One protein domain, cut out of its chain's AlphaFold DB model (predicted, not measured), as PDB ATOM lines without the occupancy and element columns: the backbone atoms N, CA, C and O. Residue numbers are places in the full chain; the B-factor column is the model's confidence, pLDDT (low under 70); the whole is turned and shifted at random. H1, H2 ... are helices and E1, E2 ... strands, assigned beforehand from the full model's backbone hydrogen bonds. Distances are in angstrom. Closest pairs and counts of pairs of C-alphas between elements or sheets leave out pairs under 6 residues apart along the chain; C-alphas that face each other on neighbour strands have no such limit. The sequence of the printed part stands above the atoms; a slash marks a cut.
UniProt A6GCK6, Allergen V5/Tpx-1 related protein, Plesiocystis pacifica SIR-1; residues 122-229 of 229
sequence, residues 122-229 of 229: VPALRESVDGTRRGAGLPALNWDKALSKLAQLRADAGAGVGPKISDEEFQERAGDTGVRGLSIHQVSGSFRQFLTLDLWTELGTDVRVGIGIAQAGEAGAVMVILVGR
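What this domain is: This is residues 122 to 229 of the 229 residues of the protein "Allergen V5/Tpx-1 related protein" of Plesiocystis pacifica SIR-1 (UniProt A6GCK6). A twisted three-stranded sheet runs through the middle of a flat domain, with helix H2 packed slantwise on one of its faces and H3 folded back beside H2, farther out. Beyond the sheet from H2, H1 and the short H4 and H5 make a second group, which meets the sheet through the first residues of H1 and through H4. The printed part has 108 residues with five named helices and three named strands, in the order H1 H2 H3 E1 H4 H5 E2 E3; the sheet, ordered E1 E3 E2, is all antiparallel. The class is mixed, helices and strands; the whole is compact, with a radius of gyration of the C-alphas of 13.5 A and spans of 39 by 36 by 18 A.

How they stand to each other: H1, residues 122 to 135, touches H4, residues 191 to 195, with its residues 125 to 129 alone; the closest C-alphas, of Val 129 and Leu 195, are 6.7 A apart. H1 only just touches H5, residues 199 to 202, with 3 pairs of C-alphas within 8 A, the closest those of Arg 133 and Thr 201 at 6.4 A. H2, residues 145 to 158, is over E3, residues 221 to 228, and E2, residues 208 to 215, at a height over the sheet of 5.8 A; with the sheet it makes two layers, a helix on one face. Its closest C-alpha pair with E2 is Gln 152 and Gly 212, 3.7 A. H2 and H3, residues 167 to 175, form a helical hairpin: they touch at Leu 150 and Arg 173, whose C-alphas are 7.3 A apart, at a shallow tilt of 13 degrees, opposite ways. E1, residues 182 to 189, is antiparallel to E3, with N 185 and O 225 within hydrogen-bond range at 2.9 A. E1, H4, H5 and E2 make a split strand-helix-strand unit, two strands running the same way with E3 between them, and its crossover is right-handed. E2 and E3 form a hairpin, with N 210 and O 226 at 2.8 A. In H1, H2, H3 and H4 every O i to N i+4 pair is within hydrogen-bond range; H5 is too short for such a pair.

Where its parts are: H1 begins at C-alpha 122, (44.142, -14.227, 26.062), and is 20.0 A long; H2 is 19.7 A and H3 12.3 A. E1 is 22.8 A long, E2 24.1 A, and E3 22.9 A, ending at C-alpha 228, (39.257, -31.172, 28.477).

The domain as a whole: The C-alphas farthest apart, of Gly 135 and Glu 168, are 39.8 A apart. The printed part has no cut and no long link. The mean pLDDT of the printed part is 91.7, and residues 218 to 219 are under 70.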
ATOM      1  N   VAL A 122      44.216 -12.813  26.470       95.31
ATOM      2  CA  VAL A 122      44.142 -14.227  26.062       95.31
ATOM      3  C   VAL A 122      45.130 -14.561  24.930       95.31
ATOM      4  O   VAL A 122      45.919 -15.487  25.109       95.31
ATOM      5  N   PRO A 123      45.169 -13.836  23.790       95.75
ATOM      6  CA  PRO A 123      46.177 -14.082  22.756       95.75
ATOM      7  C   PRO A 123      47.621 -13.943  23.254       95.75
ATOM      8  O   PRO A 123      48.433 -14.823  22.982       95.75
ATOM      9  N   ALA A 124      47.918 -12.890  24.024       94.94
ATOM     10  CA  ALA A 124      49.259 -12.655  24.560       94.94
ATOM     11  C   ALA A 124      49.715 -13.773  25.514       94.94
ATOM     12  O   ALA A 124      50.884 -14.169  25.500       94.94
ATOM     13  N   LEU A 125      48.793 -14.313  26.321       96.19
ATOM     14  CA  LEU A 125      49.092 -15.427  27.214       96.19
ATOM     15  C   LEU A 125      49.400 -16.699  26.424       96.19
ATOM     16  O   LEU A 125      50.403 -17.343  26.706       96.19
ATOM     17  N   ARG A 126      48.593 -17.038  25.409       96.81
ATOM     18  CA  ARG A 126      48.833 -18.231  24.575       96.81
ATOM     19  C   ARG A 126      50.189 -18.187  23.890       96.81
ATOM     20  O   ARG A 126      50.929 -19.160  23.947       96.81
ATOM     21  N   GLU A 127      50.522 -17.049  23.288       96.75
ATOM     22  CA  GLU A 127      51.806 -16.862  22.614       96.75
ATOM     23  C   GLU A 127      52.983 -17.044  23.580       96.75
ATOM     24  O   GLU A 127      53.940 -17.755  23.265       96.75
ATOM     25  N   SER A 128      52.878 -16.460  24.777       96.06
ATOM     26  CA  SER A 128      53.899 -16.577  25.821       96.06
ATOM     27  C   SER A 128      54.032 -18.015  26.328       96.06
ATOM     28  O   SER A 128      55.143 -18.531  26.414       96.06
ATOM     29  N   VAL A 129      52.912 -18.684  26.616       96.88
ATOM     30  CA  VAL A 129      52.888 -20.078  27.081       96.88
ATOM     31  C   VAL A 129      53.488 -21.011  26.033       96.88
ATOM     32  O   VAL A 129      54.380 -21.793  26.352       96.88
ATOM     33  N   ASP A 130      53.069 -20.898  24.773       96.94
ATOM     34  CA  ASP A 130      53.619 -21.721  23.695       96.94
ATOM     35  C   ASP A 130      55.102 -21.413  23.449       96.94
ATOM     36  O   ASP A 130      55.874 -22.315  23.129       96.94
ATOM     37  N   GLY A 131      55.527 -20.157  23.614       96.62
ATOM     38  CA  GLY A 131      56.933 -19.759  23.577       96.62
ATOM     39  C   GLY A 131      57.765 -20.444  24.661       96.62
ATOM     40  O   GLY A 131      58.779 -21.072  24.346       96.62
ATOM     41  N   THR A 132      57.308 -20.386  25.912       95.38
ATOM     42  CA  THR A 132      57.941 -21.066  27.052       95.38
ATOM     43  C   THR A 132      58.019 -22.572  26.829       95.38
ATOM     44  O   THR A 132      59.080 -23.169  27.005       95.38
ATOM     45  N   ARG A 133      56.925 -23.191  26.367       96.44
ATOM     46  CA  ARG A 133      56.884 -24.626  26.060       96.44
ATOM     47  C   ARG A 133      57.887 -25.005  24.976       96.44
ATOM     48  O   ARG A 133      58.659 -25.936  25.186       96.44
ATOM     49  N   ARG A 134      57.969 -24.240  23.879       96.38
ATOM     50  CA  ARG A 134      58.988 -24.456  22.836       96.38
ATOM     51  C   ARG A 134      60.409 -24.366  23.391       96.38
ATOM     52  O   ARG A 134      61.238 -25.199  23.042       96.38
ATOM     53  N   GLY A 135      60.681 -23.396  24.266       95.44
ATOM     54  CA  GLY A 135      61.978 -23.269  24.943       95.44
ATOM     55  C   GLY A 135      62.333 -24.483  25.812       95.44
ATOM     56  O   GLY A 135      63.501 -24.842  25.912       95.44
ATOM     57  N   ALA A 136      61.325 -25.152  26.374       94.62
ATOM     58  CA  ALA A 136      61.466 -26.390  27.140       94.62
ATOM     59  C   ALA A 136      61.432 -27.673  26.279       94.62
ATOM     60  O   ALA A 136      61.418 -28.774  26.825       94.62
ATOM     61  N   GLY A 137      61.389 -27.564  24.944       96.12
ATOM     62  CA  GLY A 137      61.282 -28.720  24.044       96.12
ATOM     63  C   GLY A 137      59.895 -29.378  24.016       96.12
ATOM     64  O   GLY A 137      59.750 -30.486  23.504       96.12
ATOM     65  N   LEU A 138      58.873 -28.705  24.547       96.31
ATOM     66  CA  LEU A 138      57.490 -29.167  24.551       96.31
ATOM     67  C   LEU A 138      56.713 -28.586  23.354       96.31
ATOM     68  O   LEU A 138      56.907 -27.424  22.981       96.31
ATOM     69  N   PRO A 139      55.790 -29.357  22.754       96.38
ATOM     70  CA  PRO A 139      54.890 -28.853  21.717       96.38
ATOM     71  C   PRO A 139      53.914 -27.803  22.267       96.38
ATOM     72  O   PRO A 139      53.580 -27.812  23.456       96.38
ATOM     73  N   ALA A 140      53.416 -26.929  21.388       96.31
ATOM     74  CA  ALA A 140      52.353 -25.973  21.708       96.31
ATOM     75  C   ALA A 140      51.090 -26.680  22.231       96.31
ATOM     76  O   ALA A 140      50.828 -27.837  21.885       96.31
ATOM     77  N   LEU A 141      50.313 -25.991  23.067       96.81
ATOM     78  CA  LEU A 141      49.062 -26.543  23.587       96.81
ATOM     79  C   LEU A 141      47.973 -26.571  22.507       96.81
ATOM     80  O   LEU A 141      47.921 -25.729  21.610       96.81
ATOM     81  N   ASN A 142      47.058 -27.533  22.622       96.81
ATOM     82  CA  ASN A 142      45.879 -27.601  21.767       96.81
ATOM     83  C   ASN A 142      44.807 -26.619  22.270       96.81
ATOM     84  O   ASN A 142      43.933 -26.968  23.066       96.81
ATOM     85  N   TRP A 143      44.918 -25.359  21.846       97.19
ATOM     86  CA  TRP A 143      44.002 -24.291  22.244       97.19
ATOM     87  C   TRP A 143      42.616 -24.448  21.606       97.19
ATOM     88  O   TRP A 143      42.442 -24.260  20.402       97.19
ATOM     89  N   ASP A 144      41.597 -24.698  22.425       97.19
ATOM     90  CA  ASP A 144      40.218 -24.900  21.982       97.19
ATOM     91  C   ASP A 144      39.384 -23.614  22.121       97.19
ATOM     92  O   ASP A 144      39.310 -22.965  23.176       97.19
ATOM     93  N   LYS A 145      38.741 -23.219  21.018       95.62
ATOM     94  CA  LYS A 145      37.947 -21.988  20.928       95.62
ATOM     95  C   LYS A 145      36.634 -22.072  21.712       95.62
ATOM     96  O   LYS A 145      36.221 -21.056  22.266       95.62
ATOM     97  N   ALA A 146      35.977 -23.231  21.743       95.00
ATOM     98  CA  ALA A 146      34.731 -23.429  22.479       95.00
ATOM     99  C   ALA A 146      34.997 -23.406  23.987       95.00
ATOM    100  O   ALA A 146      34.364 -22.627  24.703       95.00
ATOM    101  N   LEU A 147      36.023 -24.131  24.444       96.88
ATOM    102  CA  LEU A 147      36.457 -24.082  25.840       96.88
ATOM    103  C   LEU A 147      36.886 -22.667  26.241       96.88
ATOM    104  O   LEU A 147      36.569 -22.219  27.333       96.88
ATOM    105  N   SER A 148      37.550 -21.914  25.362       97.31
ATOM    106  CA  SER A 148      37.953 -20.537  25.689       97.31
ATOM    107  C   SER A 148      36.772 -19.581  25.848       97.31
ATOM    108  O   SER A 148      36.799 -18.719  26.719       97.31
ATOM    109  N   LYS A 149      35.704 -19.741  25.054       94.75
ATOM    110  CA  LYS A 149      34.468 -18.965  25.254       94.75
ATOM    111  C   LYS A 149      33.840 -19.270  26.612       94.75
ATOM    112  O   LYS A 149      33.433 -18.352  27.316       94.75
ATOM    113  N   LEU A 150      33.786 -20.548  26.985       94.88
ATOM    114  CA  LEU A 150      33.229 -20.980  28.262       94.88
ATOM    115  C   LEU A 150      34.087 -20.513  29.452       94.88
ATOM    116  O   LEU A 150      33.561 -20.025  30.450       94.88
ATOM    117  N   ALA A 151      35.410 -20.592  29.314       96.19
ATOM    118  CA  ALA A 151      36.363 -20.077  30.287       96.19
ATOM    119  C   ALA A 151      36.212 -18.560  30.473       96.19
ATOM    120  O   ALA A 151      36.218 -18.087  31.607       96.19
ATOM    121  N   GLN A 152      36.020 -17.802  29.385       95.44
ATOM    122  CA  GLN A 152      35.811 -16.353  29.456       95.44
ATOM    123  C   GLN A 152      34.550 -15.999  30.242       95.44
ATOM    124  O   GLN A 152      34.627 -15.151  31.120       95.44
ATOM    125  N   LEU A 153      33.432 -16.699  30.020       93.38
ATOM    126  CA  LEU A 153      32.200 -16.473  30.789       93.38
ATOM    127  C   LEU A 153      32.408 -16.666  32.299       93.38
ATOM    128  O   LEU A 153      31.895 -15.887  33.099       93.38
ATOM    129  N   ARG A 154      33.182 -17.683  32.707       92.62
ATOM    130  CA  ARG A 154      33.522 -17.863  34.126       92.62
ATOM    131  C   ARG A 154      34.507 -16.821  34.640       92.62
ATOM    132  O   ARG A 154      34.368 -16.406  35.787       92.62
ATOM    133  N   ALA A 155      35.484 -16.408  33.836       93.94
ATOM    134  CA  ALA A 155      36.417 -15.354  34.222       93.94
ATOM    135  C   ALA A 155      35.667 -14.034  34.459       93.94
ATOM    136  O   ALA A 155      35.837 -13.421  35.508       93.94
ATOM    137  N   ASP A 156      34.776 -13.671  33.538       92.50
ATOM    138  CA  ASP A 156      33.876 -12.518  33.596       92.50
ATOM    139  C   ASP A 156      33.020 -12.542  34.875       92.50
ATOM    140  O   ASP A 156      33.056 -11.610  35.685       92.50
ATOM    141  N   ALA A 157      32.333 -13.660  35.139       89.94
ATOM    142  CA  ALA A 157      31.550 -13.842  36.361       89.94
ATOM    143  C   ALA A 157      32.410 -13.772  37.639       89.94
ATOM    144  O   ALA A 157      32.007 -13.143  38.619       89.94
ATOM    145  N   GLY A 158      33.599 -14.383  37.631       87.75
ATOM    146  CA  GLY A 158      34.541 -14.374  38.754       87.75
ATOM    147  C   GLY A 158      35.145 -12.995  39.030       87.75
ATOM    148  O   GLY A 158      35.405 -12.659  40.182       87.75
ATOM    149  N   ALA A 159      35.313 -12.178  37.992       89.00
ATOM    150  CA  ALA A 159      35.748 -10.790  38.096       89.00
ATOM    151  C   ALA A 159      34.594  -9.816  38.413       89.00
ATOM    152  O   ALA A 159      34.829  -8.621  38.594       89.00
ATOM    153  N   GLY A 160      33.353 -10.310  38.498       87.81
ATOM    154  CA  GLY A 160      32.161  -9.493  38.732       87.81
ATOM    155  C   GLY A 160      31.768  -8.614  37.540       87.81
ATOM    156  O   GLY A 160      30.993  -7.675  37.704       87.81
ATOM    157  N   VAL A 161      32.297  -8.907  36.352       81.44
ATOM    158  CA  VAL A 161      32.055  -8.175  35.108       81.44
ATOM    159  C   VAL A 161      31.382  -9.101  34.110       81.44
ATOM    160  O   VAL A 161      32.042  -9.824  33.387       81.44
ATOM    161  N   GLY A 162      30.052  -9.086  34.063       78.25
ATOM    162  CA  GLY A 162      29.281  -9.887  33.110       78.25
ATOM    163  C   GLY A 162      28.172 -10.713  33.761       78.25
ATOM    164  O   GLY A 162      27.960 -10.642  34.976       78.25
ATOM    165  N   PRO A 163      27.412 -11.463  32.948       77.75
ATOM    166  CA  PRO A 163      26.308 -12.271  33.440       77.75
ATOM    167  C   PRO A 163      26.827 -13.430  34.294       77.75
ATOM    168  O   PRO A 163      27.802 -14.097  33.950       77.75
ATOM    169  N   LYS A 164      26.139 -13.699  35.407       82.31
ATOM    170  CA  LYS A 164      26.364 -14.926  36.172       82.31
ATOM    171  C   LYS A 164      25.813 -16.099  35.365       82.31
ATOM    172  O   LYS A 164      24.652 -16.061  34.974       82.31
ATOM    173  N   ILE A 165      26.638 -17.118  35.151       81.50
ATOM    174  CA  ILE A 165      26.212 -18.405  34.598       81.50
ATOM    175  C   ILE A 165      25.927 -19.362  35.758       81.50
ATOM    176  O   ILE A 165      26.714 -19.416  36.708       81.50
ATOM    177  N   SER A 166      24.801 -20.077  35.723       86.38
ATOM    178  CA  SER A 166      24.534 -21.126  36.714       86.38
ATOM    179  C   SER A 166      25.451 -22.328  36.474       86.38
ATOM    180  O   SER A 166      25.973 -22.519  35.374       86.38
ATOM    181  N   ASP A 167      25.655 -23.162  37.495       85.69
ATOM    182  CA  ASP A 167      26.429 -24.392  37.307       85.69
ATOM    183  C   ASP A 167      25.754 -25.326  36.287       85.69
ATOM    184  O   ASP A 167      26.452 -25.930  35.479       85.69
ATOM    185  N   GLU A 168      24.418 -25.380  36.245       88.50
ATOM    186  CA  GLU A 168      23.660 -26.155  35.247       88.50
ATOM    187  C   GLU A 168      23.913 -25.665  33.816       88.50
ATOM    188  O   GLU A 168      24.305 -26.454  32.958       88.50
ATOM    189  N   GLU A 169      23.776 -24.359  33.570       89.12
ATOM    190  CA  GLU A 169      24.012 -23.761  32.249       89.12
ATOM    191  C   GLU A 169      25.478 -23.927  31.818       89.12
ATOM    192  O   GLU A 169      25.786 -24.125  30.641       89.12
ATOM    193  N   PHE A 170      26.411 -23.883  32.774       89.19
ATOM    194  CA  PHE A 170      27.815 -24.165  32.506       89.19
ATOM    195  C   PHE A 170      28.036 -25.624  32.084       89.19
ATOM    196  O   PHE A 170      28.769 -25.859  31.125       89.19
ATOM    197  N   GLN A 171      27.426 -26.593  32.776       87.88
ATOM    198  CA  GLN A 171      27.565 -28.015  32.441       87.88
ATOM    199  C   GLN A 171      26.944 -28.351  31.082       87.88
ATOM    200  O   GLN A 171      27.549 -29.095  30.311       87.88
ATOM    201  N   GLU A 172      25.795 -27.759  30.752       90.12
ATOM    202  CA  GLU A 172      25.170 -27.895  29.432       90.12
ATOM    203  C   GLU A 172      26.126 -27.426  28.321       90.12
ATOM    204  O   GLU A 172      26.496 -28.196  27.434       90.12
ATOM    205  N   ARG A 173      26.649 -26.200  28.443       90.94
ATOM    206  CA  ARG A 173      27.601 -25.633  27.471       90.94
ATOM    207  C   ARG A 173      28.939 -26.366  27.431       90.94
ATOM    208  O   ARG A 173      29.609 -26.367  26.398       90.94
ATOM    209  N   ALA A 174      29.365 -26.956  28.547       89.25
ATOM    210  CA  ALA A 174      30.543 -27.815  28.586       89.25
ATOM    211  C   ALA A 174      30.314 -29.094  27.767       89.25
ATOM    212  O   ALA A 174      31.201 -29.480  27.001       89.25
ATOM    213  N   GLY A 175      29.128 -29.702  27.867       88.88
ATOM    214  CA  GLY A 175      28.722 -30.861  27.067       88.88
ATOM    215  C   GLY A 175      28.807 -30.605  25.562       88.88
ATOM    216  O   GLY A 175      29.352 -31.428  24.822       88.88
ATOM    217  N   ASP A 176      28.401 -29.415  25.122       90.19
ATOM    218  CA  ASP A 176      28.434 -29.010  23.709       90.19
ATOM    219  C   ASP A 176      29.852 -28.896  23.119       90.19
ATOM    220  O   ASP A 176      30.034 -28.849  21.901       90.19
ATOM    221  N   THR A 177      30.893 -28.865  23.959       89.94
ATOM    222  CA  THR A 177      32.293 -28.807  23.496       89.94
ATOM    223  C   THR A 177      32.833 -30.175  23.054       89.94
ATOM    224  O   THR A 177      33.912 -30.265  22.450       89.94
ATOM    225  N   GLY A 178      32.101 -31.254  23.354       89.44
ATOM    226  CA  GLY A 178      32.449 -32.629  22.997       89.44
ATOM    227  C   GLY A 178      33.640 -33.210  23.766       89.44
ATOM    228  O   GLY A 178      34.226 -34.191  23.312       89.44
ATOM    229  N   VAL A 179      34.070 -32.590  24.872       91.38
ATOM    230  CA  VAL A 179      35.073 -33.172  25.787       91.38
ATOM    231  C   VAL A 179      34.399 -34.206  26.693       91.38
ATOM    232  O   VAL A 179      33.254 -34.029  27.098       91.38
ATOM    233  N   ARG A 180      35.096 -35.296  27.023       84.00
ATOM    234  CA  ARG A 180      34.583 -36.394  27.869       84.00
ATOM    235  C   ARG A 180      34.948 -36.258  29.350       84.00
ATOM    236  O   ARG A 180      34.568 -37.099  30.158       84.00
ATOM    237  N   GLY A 181      35.645 -35.189  29.713       87.75
ATOM    238  CA  GLY A 181      35.926 -34.781  31.087       87.75
ATOM    239  C   GLY A 181      36.501 -33.371  31.087       87.75
ATOM    240  O   GLY A 181      37.193 -33.010  30.137       87.75
ATOM    241  N   LEU A 182      36.192 -32.581  32.117       93.62
ATOM    242  CA  LEU A 182      36.575 -31.174  32.201       93.62
ATOM    243  C   LEU A 182      37.152 -30.850  33.581       93.62
ATOM    244  O   LEU A 182      36.450 -30.937  34.588       93.62
ATOM    245  N   SER A 183      38.408 -30.419  33.611       95.19
ATOM    246  CA  SER A 183      39.044 -29.828  34.788       95.19
ATOM    247  C   SER A 183      38.983 -28.305  34.700       95.19
ATOM    248  O   SER A 183      39.230 -27.728  33.638       95.19
ATOM    249  N   ILE A 184      38.666 -27.655  35.819       94.75
ATOM    250  CA  ILE A 184      38.544 -26.198  35.925       94.75
ATOM    251  C   ILE A 184      39.594 -25.698  36.913       94.75
ATOM    252  O   ILE A 184      39.598 -26.107  38.072       94.75
ATOM    253  N   HIS A 185      40.444 -24.775  36.475       95.75
ATOM    254  CA  HIS A 185      41.397 -24.079  37.334       95.75
ATOM    255  C   HIS A 185      41.079 -22.587  37.310       95.75
ATOM    256  O   HIS A 185      41.030 -21.981  36.242       95.75
ATOM    257  N   GLN A 186      40.866 -21.986  38.479       94.19
ATOM    258  CA  GLN A 186      40.646 -20.549  38.614       94.19
ATOM    259  C   GLN A 186      41.785 -19.935  39.421       94.19
ATOM    260  O   GLN A 186      42.080 -20.376  40.529       94.19
ATOM    261  N   VAL A 187      42.409 -18.903  38.862       92.69
ATOM    262  CA  VAL A 187      43.539 -18.196  39.466       92.69
ATOM    263  C   VAL A 187      43.218 -16.708  39.481       92.69
ATOM    264  O   VAL A 187      42.761 -16.157  38.483       92.69
ATOM    265  N   SER A 188      43.438 -16.050  40.616       89.56
ATOM    266  CA  SER A 188      43.321 -14.592  40.738       89.56
ATOM    267  C   SER A 188      44.701 -13.994  40.971       89.56
ATOM    268  O   SER A 188      45.466 -14.524  41.774       89.56
ATOM    269  N   GLY A 189      45.031 -12.916  40.267       85.31
ATOM    270  CA  GLY A 189      46.349 -12.301  40.353       85.31
ATOM    271  C   GLY A 189      46.664 -11.374  39.187       85.31
ATOM    272  O   GLY A 189      45.778 -10.916  38.466       85.31
ATOM    273  N   SER A 190      47.949 -11.084  39.015       84.94
ATOM    274  CA  SER A 190      48.460 -10.308  37.883       84.94
ATOM    275  C   SER A 190      48.569 -11.164  36.624       84.94
ATOM    276  O   SER A 190      48.802 -12.374  36.687       84.94
ATOM    277  N   PHE A 191      48.526 -10.515  35.458       87.94
ATOM    278  CA  PHE A 191      48.780 -11.187  34.184       87.94
ATOM    279  C   PHE A 191      50.134 -11.917  34.164       87.94
ATOM    280  O   PHE A 191      50.257 -12.988  33.582       87.94
ATOM    281  N   ARG A 192      51.149 -11.383  34.852       84.81
ATOM    282  CA  ARG A 192      52.476 -12.012  34.954       84.81
ATOM    283  C   ARG A 192      52.466 -13.301  35.754       84.81
ATOM    284  O   ARG A 192      53.084 -14.266  35.327       84.81
ATOM    285  N   GLN A 193      51.756 -13.329  36.879       87.19
ATOM    286  CA  GLN A 193      51.606 -14.550  37.679       87.19
ATOM    287  C   GLN A 193      50.911 -15.654  36.882       87.19
ATOM    288  O   GLN A 193      51.232 -16.827  37.043       87.19
ATOM    289  N   PHE A 194      50.003 -15.290  35.973       92.94
ATOM    290  CA  PHE A 194      49.393 -16.267  35.080       92.94
ATOM    291  C   PHE A 194      50.405 -16.918  34.146       92.94
ATOM    292  O   PHE A 194      50.210 -18.073  33.805       92.94
ATOM    293  N   LEU A 195      51.483 -16.236  33.749       92.62
ATOM    294  CA  LEU A 195      52.510 -16.797  32.862       92.62
ATOM    295  C   LEU A 195      53.435 -17.801  33.562       92.62
ATOM    296  O   LEU A 195      54.073 -18.603  32.888       92.62
ATOM    297  N   THR A 196      53.511 -17.769  34.894       91.94
ATOM    298  CA  THR A 196      54.457 -18.572  35.684       91.94
ATOM    299  C   THR A 196      53.833 -19.829  36.286       91.94
ATOM    300  O   THR A 196      54.410 -20.405  37.199       91.94
ATOM    301  N   LEU A 197      52.634 -20.228  35.853       95.31
ATOM    302  CA  LEU A 197      51.987 -21.428  36.385       95.31
ATOM    303  C   LEU A 197      52.697 -22.690  35.883       95.31
ATOM    304  O   LEU A 197      52.808 -22.890  34.673       95.31
ATOM    305  N   ASP A 198      53.076 -23.576  36.806       94.75
ATOM    306  CA  ASP A 198      53.679 -24.881  36.484       94.75
ATOM    307  C   ASP A 198      52.760 -25.740  35.598       94.75
ATOM    308  O   ASP A 198      53.221 -26.478  34.728       94.75
ATOM    309  N   LEU A 199      51.440 -25.542  35.716       95.56
ATOM    310  CA  LEU A 199      50.428 -26.169  34.864       95.56
ATOM    311  C   LEU A 199      50.773 -26.078  33.366       95.56
ATOM    312  O   LEU A 199      50.502 -27.004  32.605       95.56
ATOM    313  N   TRP A 200      51.388 -24.980  32.915       96.38
ATOM    314  CA  TRP A 200      51.710 -24.794  31.501       96.38
ATOM    315  C   TRP A 200      52.727 -25.778  30.951       96.38
ATOM    316  O   TRP A 200      52.708 -26.022  29.747       96.38
ATOM    317  N   THR A 201      53.612 -26.329  31.775       93.75
ATOM    318  CA  THR A 201      54.601 -27.330  31.354       93.75
ATOM    319  C   THR A 201      54.144 -28.751  31.672       93.75
ATOM    320  O   THR A 201      54.565 -29.680  30.987       93.75
ATOM    321  N   GLU A 202      53.228 -28.923  32.627       94.44
ATOM    322  CA  GLU A 202      52.666 -30.225  33.013       94.44
ATOM    323  C   GLU A 202      51.601 -30.756  32.039       94.44
ATOM    324  O   GLU A 202      51.418 -31.968  31.915       94.44
ATOM    325  N   LEU A 203      50.887 -29.874  31.331       95.00
ATOM    326  CA  LEU A 203      49.842 -30.292  30.395       95.00
ATOM    327  C   LEU A 203      50.413 -31.025  29.166       95.00
ATOM    328  O   LEU A 203      51.287 -30.515  28.450       95.00
ATOM    329  N   GLY A 204      49.849 -32.208  28.902       90.69
ATOM    330  CA  GLY A 204      50.079 -32.999  27.692       90.69
ATOM    331  C   GLY A 204      49.441 -32.386  26.440       90.69
ATOM    332  O   GLY A 204      48.786 -31.347  26.491       90.69
ATOM    333  N   THR A 205      49.642 -33.018  25.284       86.69
ATOM    334  CA  THR A 205      49.026 -32.605  24.004       86.69
ATOM    335  C   THR A 205      47.734 -33.339  23.670       86.69
ATOM    336  O   THR A 205      47.049 -32.975  22.718       86.69
ATOM    337  N   ASP A 206      47.397 -34.365  24.447       92.25
ATOM    338  CA  ASP A 206      46.160 -35.141  24.361       92.25
ATOM    339  C   ASP A 206      44.942 -34.383  24.908       92.25
ATOM    340  O   ASP A 206      43.809 -34.813  24.714       92.25
ATOM    341  N   VAL A 207      45.167 -33.246  25.569       95.88
ATOM    342  CA  VAL A 207      44.118 -32.400  26.140       95.88
ATOM    343  C   VAL A 207      43.846 -31.174  25.276       95.88
ATOM    344  O   VAL A 207      44.740 -30.616  24.645       95.88
ATOM    345  N   ARG A 208      42.599 -30.713  25.303       97.38
ATOM    346  CA  ARG A 208      42.139 -29.437  24.757       97.38
ATOM    347  C   ARG A 208      42.103 -28.394  25.863       97.38
ATOM    348  O   ARG A 208      41.576 -28.657  26.941       97.38
ATOM    349  N   VAL A 209      42.641 -27.207  25.600       98.06
ATOM    350  CA  VAL A 209      42.789 -26.150  26.610       98.06
ATOM    351  C   VAL A 209      42.021 -24.901  26.198       98.06
ATOM    352  O   VAL A 209      42.261 -24.323  25.139       98.06
ATOM    353  N   GLY A 210      41.107 -24.455  27.053       97.81
ATOM    354  CA  GLY A 210      40.444 -23.162  26.950       97.81
ATOM    355  C   GLY A 210      40.907 -22.214  28.040       97.81
ATOM    356  O   GLY A 210      41.093 -22.632  29.177       97.81
ATOM    357  N   ILE A 211      41.063 -20.934  27.712       98.25
ATOM    358  CA  ILE A 211      41.383 -19.904  28.705       98.25
ATOM    359  C   ILE A 211      40.476 -18.689  28.552       98.25
ATOM    360  O   ILE A 211      40.098 -18.326  27.435       98.25
ATOM    361  N   GLY A 212      40.170 -18.063  29.682       96.88
ATOM    362  CA  GLY A 212      39.473 -16.789  29.780       96.88
ATOM    363  C   GLY A 212      40.141 -15.915  30.830       96.88
ATOM    364  O   GLY A 212      40.599 -16.431  31.849       96.88
ATOM    365  N   ILE A 213      40.234 -14.612  30.571       95.00
ATOM    366  CA  ILE A 213      40.869 -13.646  31.475       95.00
ATOM    367  C   ILE A 213      39.983 -12.409  31.560       95.00
ATOM    368  O   ILE A 213      39.642 -11.828  30.530       95.00
ATOM    369  N   ALA A 214      39.639 -11.993  32.773       91.88
ATOM    370  CA  ALA A 214      38.819 -10.816  33.029       91.88
ATOM    371  C   ALA A 214      39.441  -9.945  34.123       91.88
ATOM    372  O   ALA A 214      39.977 -10.451  35.109       91.88
ATOM    373  N   GLN A 215      39.378  -8.626  33.955       86.38
ATOM    374  CA  GLN A 215      39.911  -7.673  34.928       86.38
ATOM    375  C   GLN A 215      38.889  -7.441  36.052       86.38
ATOM    376  O   GLN A 215      37.763  -7.031  35.793       86.38
ATOM    377  N   ALA A 216      39.303  -7.634  37.303       81.75
ATOM    378  CA  ALA A 216      38.496  -7.447  38.509       81.75
ATOM    379  C   ALA A 216      38.826  -6.107  39.203       81.75
ATOM    380  O   ALA A 216      39.145  -6.048  40.394       81.75
ATOM    381  N   GLY A 217      38.819  -5.006  38.443       73.06
ATOM    382  CA  GLY A 217      39.182  -3.675  38.945       73.06
ATOM    383  C   GLY A 217      40.570  -3.639  39.603       73.06
ATOM    384  O   GLY A 217      41.529  -4.212  39.085       73.06
ATOM    385  N   GLU A 218      40.677  -2.990  40.769       65.62
ATOM    386  CA  GLU A 218      41.921  -2.914  41.559       65.62
ATOM    387  C   GLU A 218      42.281  -4.222  42.294       65.62
ATOM    388  O   GLU A 218      43.264  -4.266  43.041       65.62
ATOM    389  N   ALA A 219      41.483  -5.286  42.160       64.50
ATOM    390  CA  ALA A 219      41.791  -6.599  42.733       64.50
ATOM    391  C   ALA A 219      42.714  -7.446  41.834       64.50
ATOM    392  O   ALA A 219      43.123  -8.528  42.245       64.50
ATOM    393  N   GLY A 220      43.076  -6.944  40.647       79.44
ATOM    394  CA  GLY A 220      43.864  -7.670  39.650       79.44
ATOM    395  C   GLY A 220      42.964  -8.305  38.594       79.44
ATOM    396  O   GLY A 220      41.902  -7.771  38.283       79.44
ATOM    397  N   ALA A 221      43.381  -9.433  38.035       88.62
ATOM    398  CA  ALA A 221      42.616 -10.187  37.053       88.62
ATOM    399  C   ALA A 221      42.203 -11.558  37.603       88.62
ATOM    400  O   ALA A 221      42.826 -12.102  38.518       88.62
ATOM    401  N   VAL A 222      41.161 -12.131  37.011       92.12
ATOM    402  CA  VAL A 222      40.761 -13.526  37.181       92.12
ATOM    403  C   VAL A 222      41.044 -14.250  35.876       92.12
ATOM    404  O   VAL A 222      40.600 -13.816  34.814       92.12
ATOM    405  N   MET A 223      41.769 -15.361  35.958       95.62
ATOM    406  CA  MET A 223      41.950 -16.296  34.859       95.62
ATOM    407  C   MET A 223      41.249 -17.608  35.177       95.62
ATOM    408  O   MET A 223      41.381 -18.154  36.273       95.62
ATOM    409  N   VAL A 224      40.538 -18.133  34.187       97.00
ATOM    410  CA  VAL A 224      39.961 -19.474  34.214       97.00
ATOM    411  C   VAL A 224      40.612 -20.296  33.116       97.00
ATOM    412  O   VAL A 224      40.687 -19.859  31.968       97.00
ATOM    413  N   ILE A 225      41.076 -21.486  33.481       98.12
ATOM    414  CA  ILE A 225      41.670 -22.476  32.590       98.12
ATOM    415  C   ILE A 225      40.762 -23.700  32.610       98.12
ATOM    416  O   ILE A 225      40.464 -24.256  33.666       98.12
ATOM    417  N   LEU A 226      40.326 -24.106  31.429       97.62
ATOM    418  CA  LEU A 226      39.531 -25.296  31.193       97.62
ATOM    419  C   LEU A 226      40.393 -26.315  30.461       97.62
ATOM    420  O   LEU A 226      40.923 -26.013  29.394       97.62
ATOM    421  N   VAL A 227      40.523 -27.512  31.022       97.56
ATOM    422  CA  VAL A 227      41.296 -28.607  30.428       97.56
ATOM    423  C   VAL A 227      40.353 -29.771  30.177       97.56
ATOM    424  O   VAL A 227      39.811 -30.344  31.121       97.56
ATOM    425  N   GLY A 228      40.135 -30.093  28.905       95.56
ATOM    426  CA  GLY A 228      39.257 -31.172  28.477       95.56
ATOM    427  C   GLY A 228      40.002 -32.309  27.786       95.56
ATOM    428  O   GLY A 228      40.978 -32.061  27.084       95.56
ATOM    429  N   ARG A 229      39.534 -33.547  27.960       91.62
ATOM    430  CA  ARG A 229      40.004 -34.734  27.218       91.62
ATOM    431  C   ARG A 229      38.979 -35.186  26.186       91.62
ATOM    432  O   ARG A 229      37.767 -35.072  26.475       91.62
TER     433      ARG A 229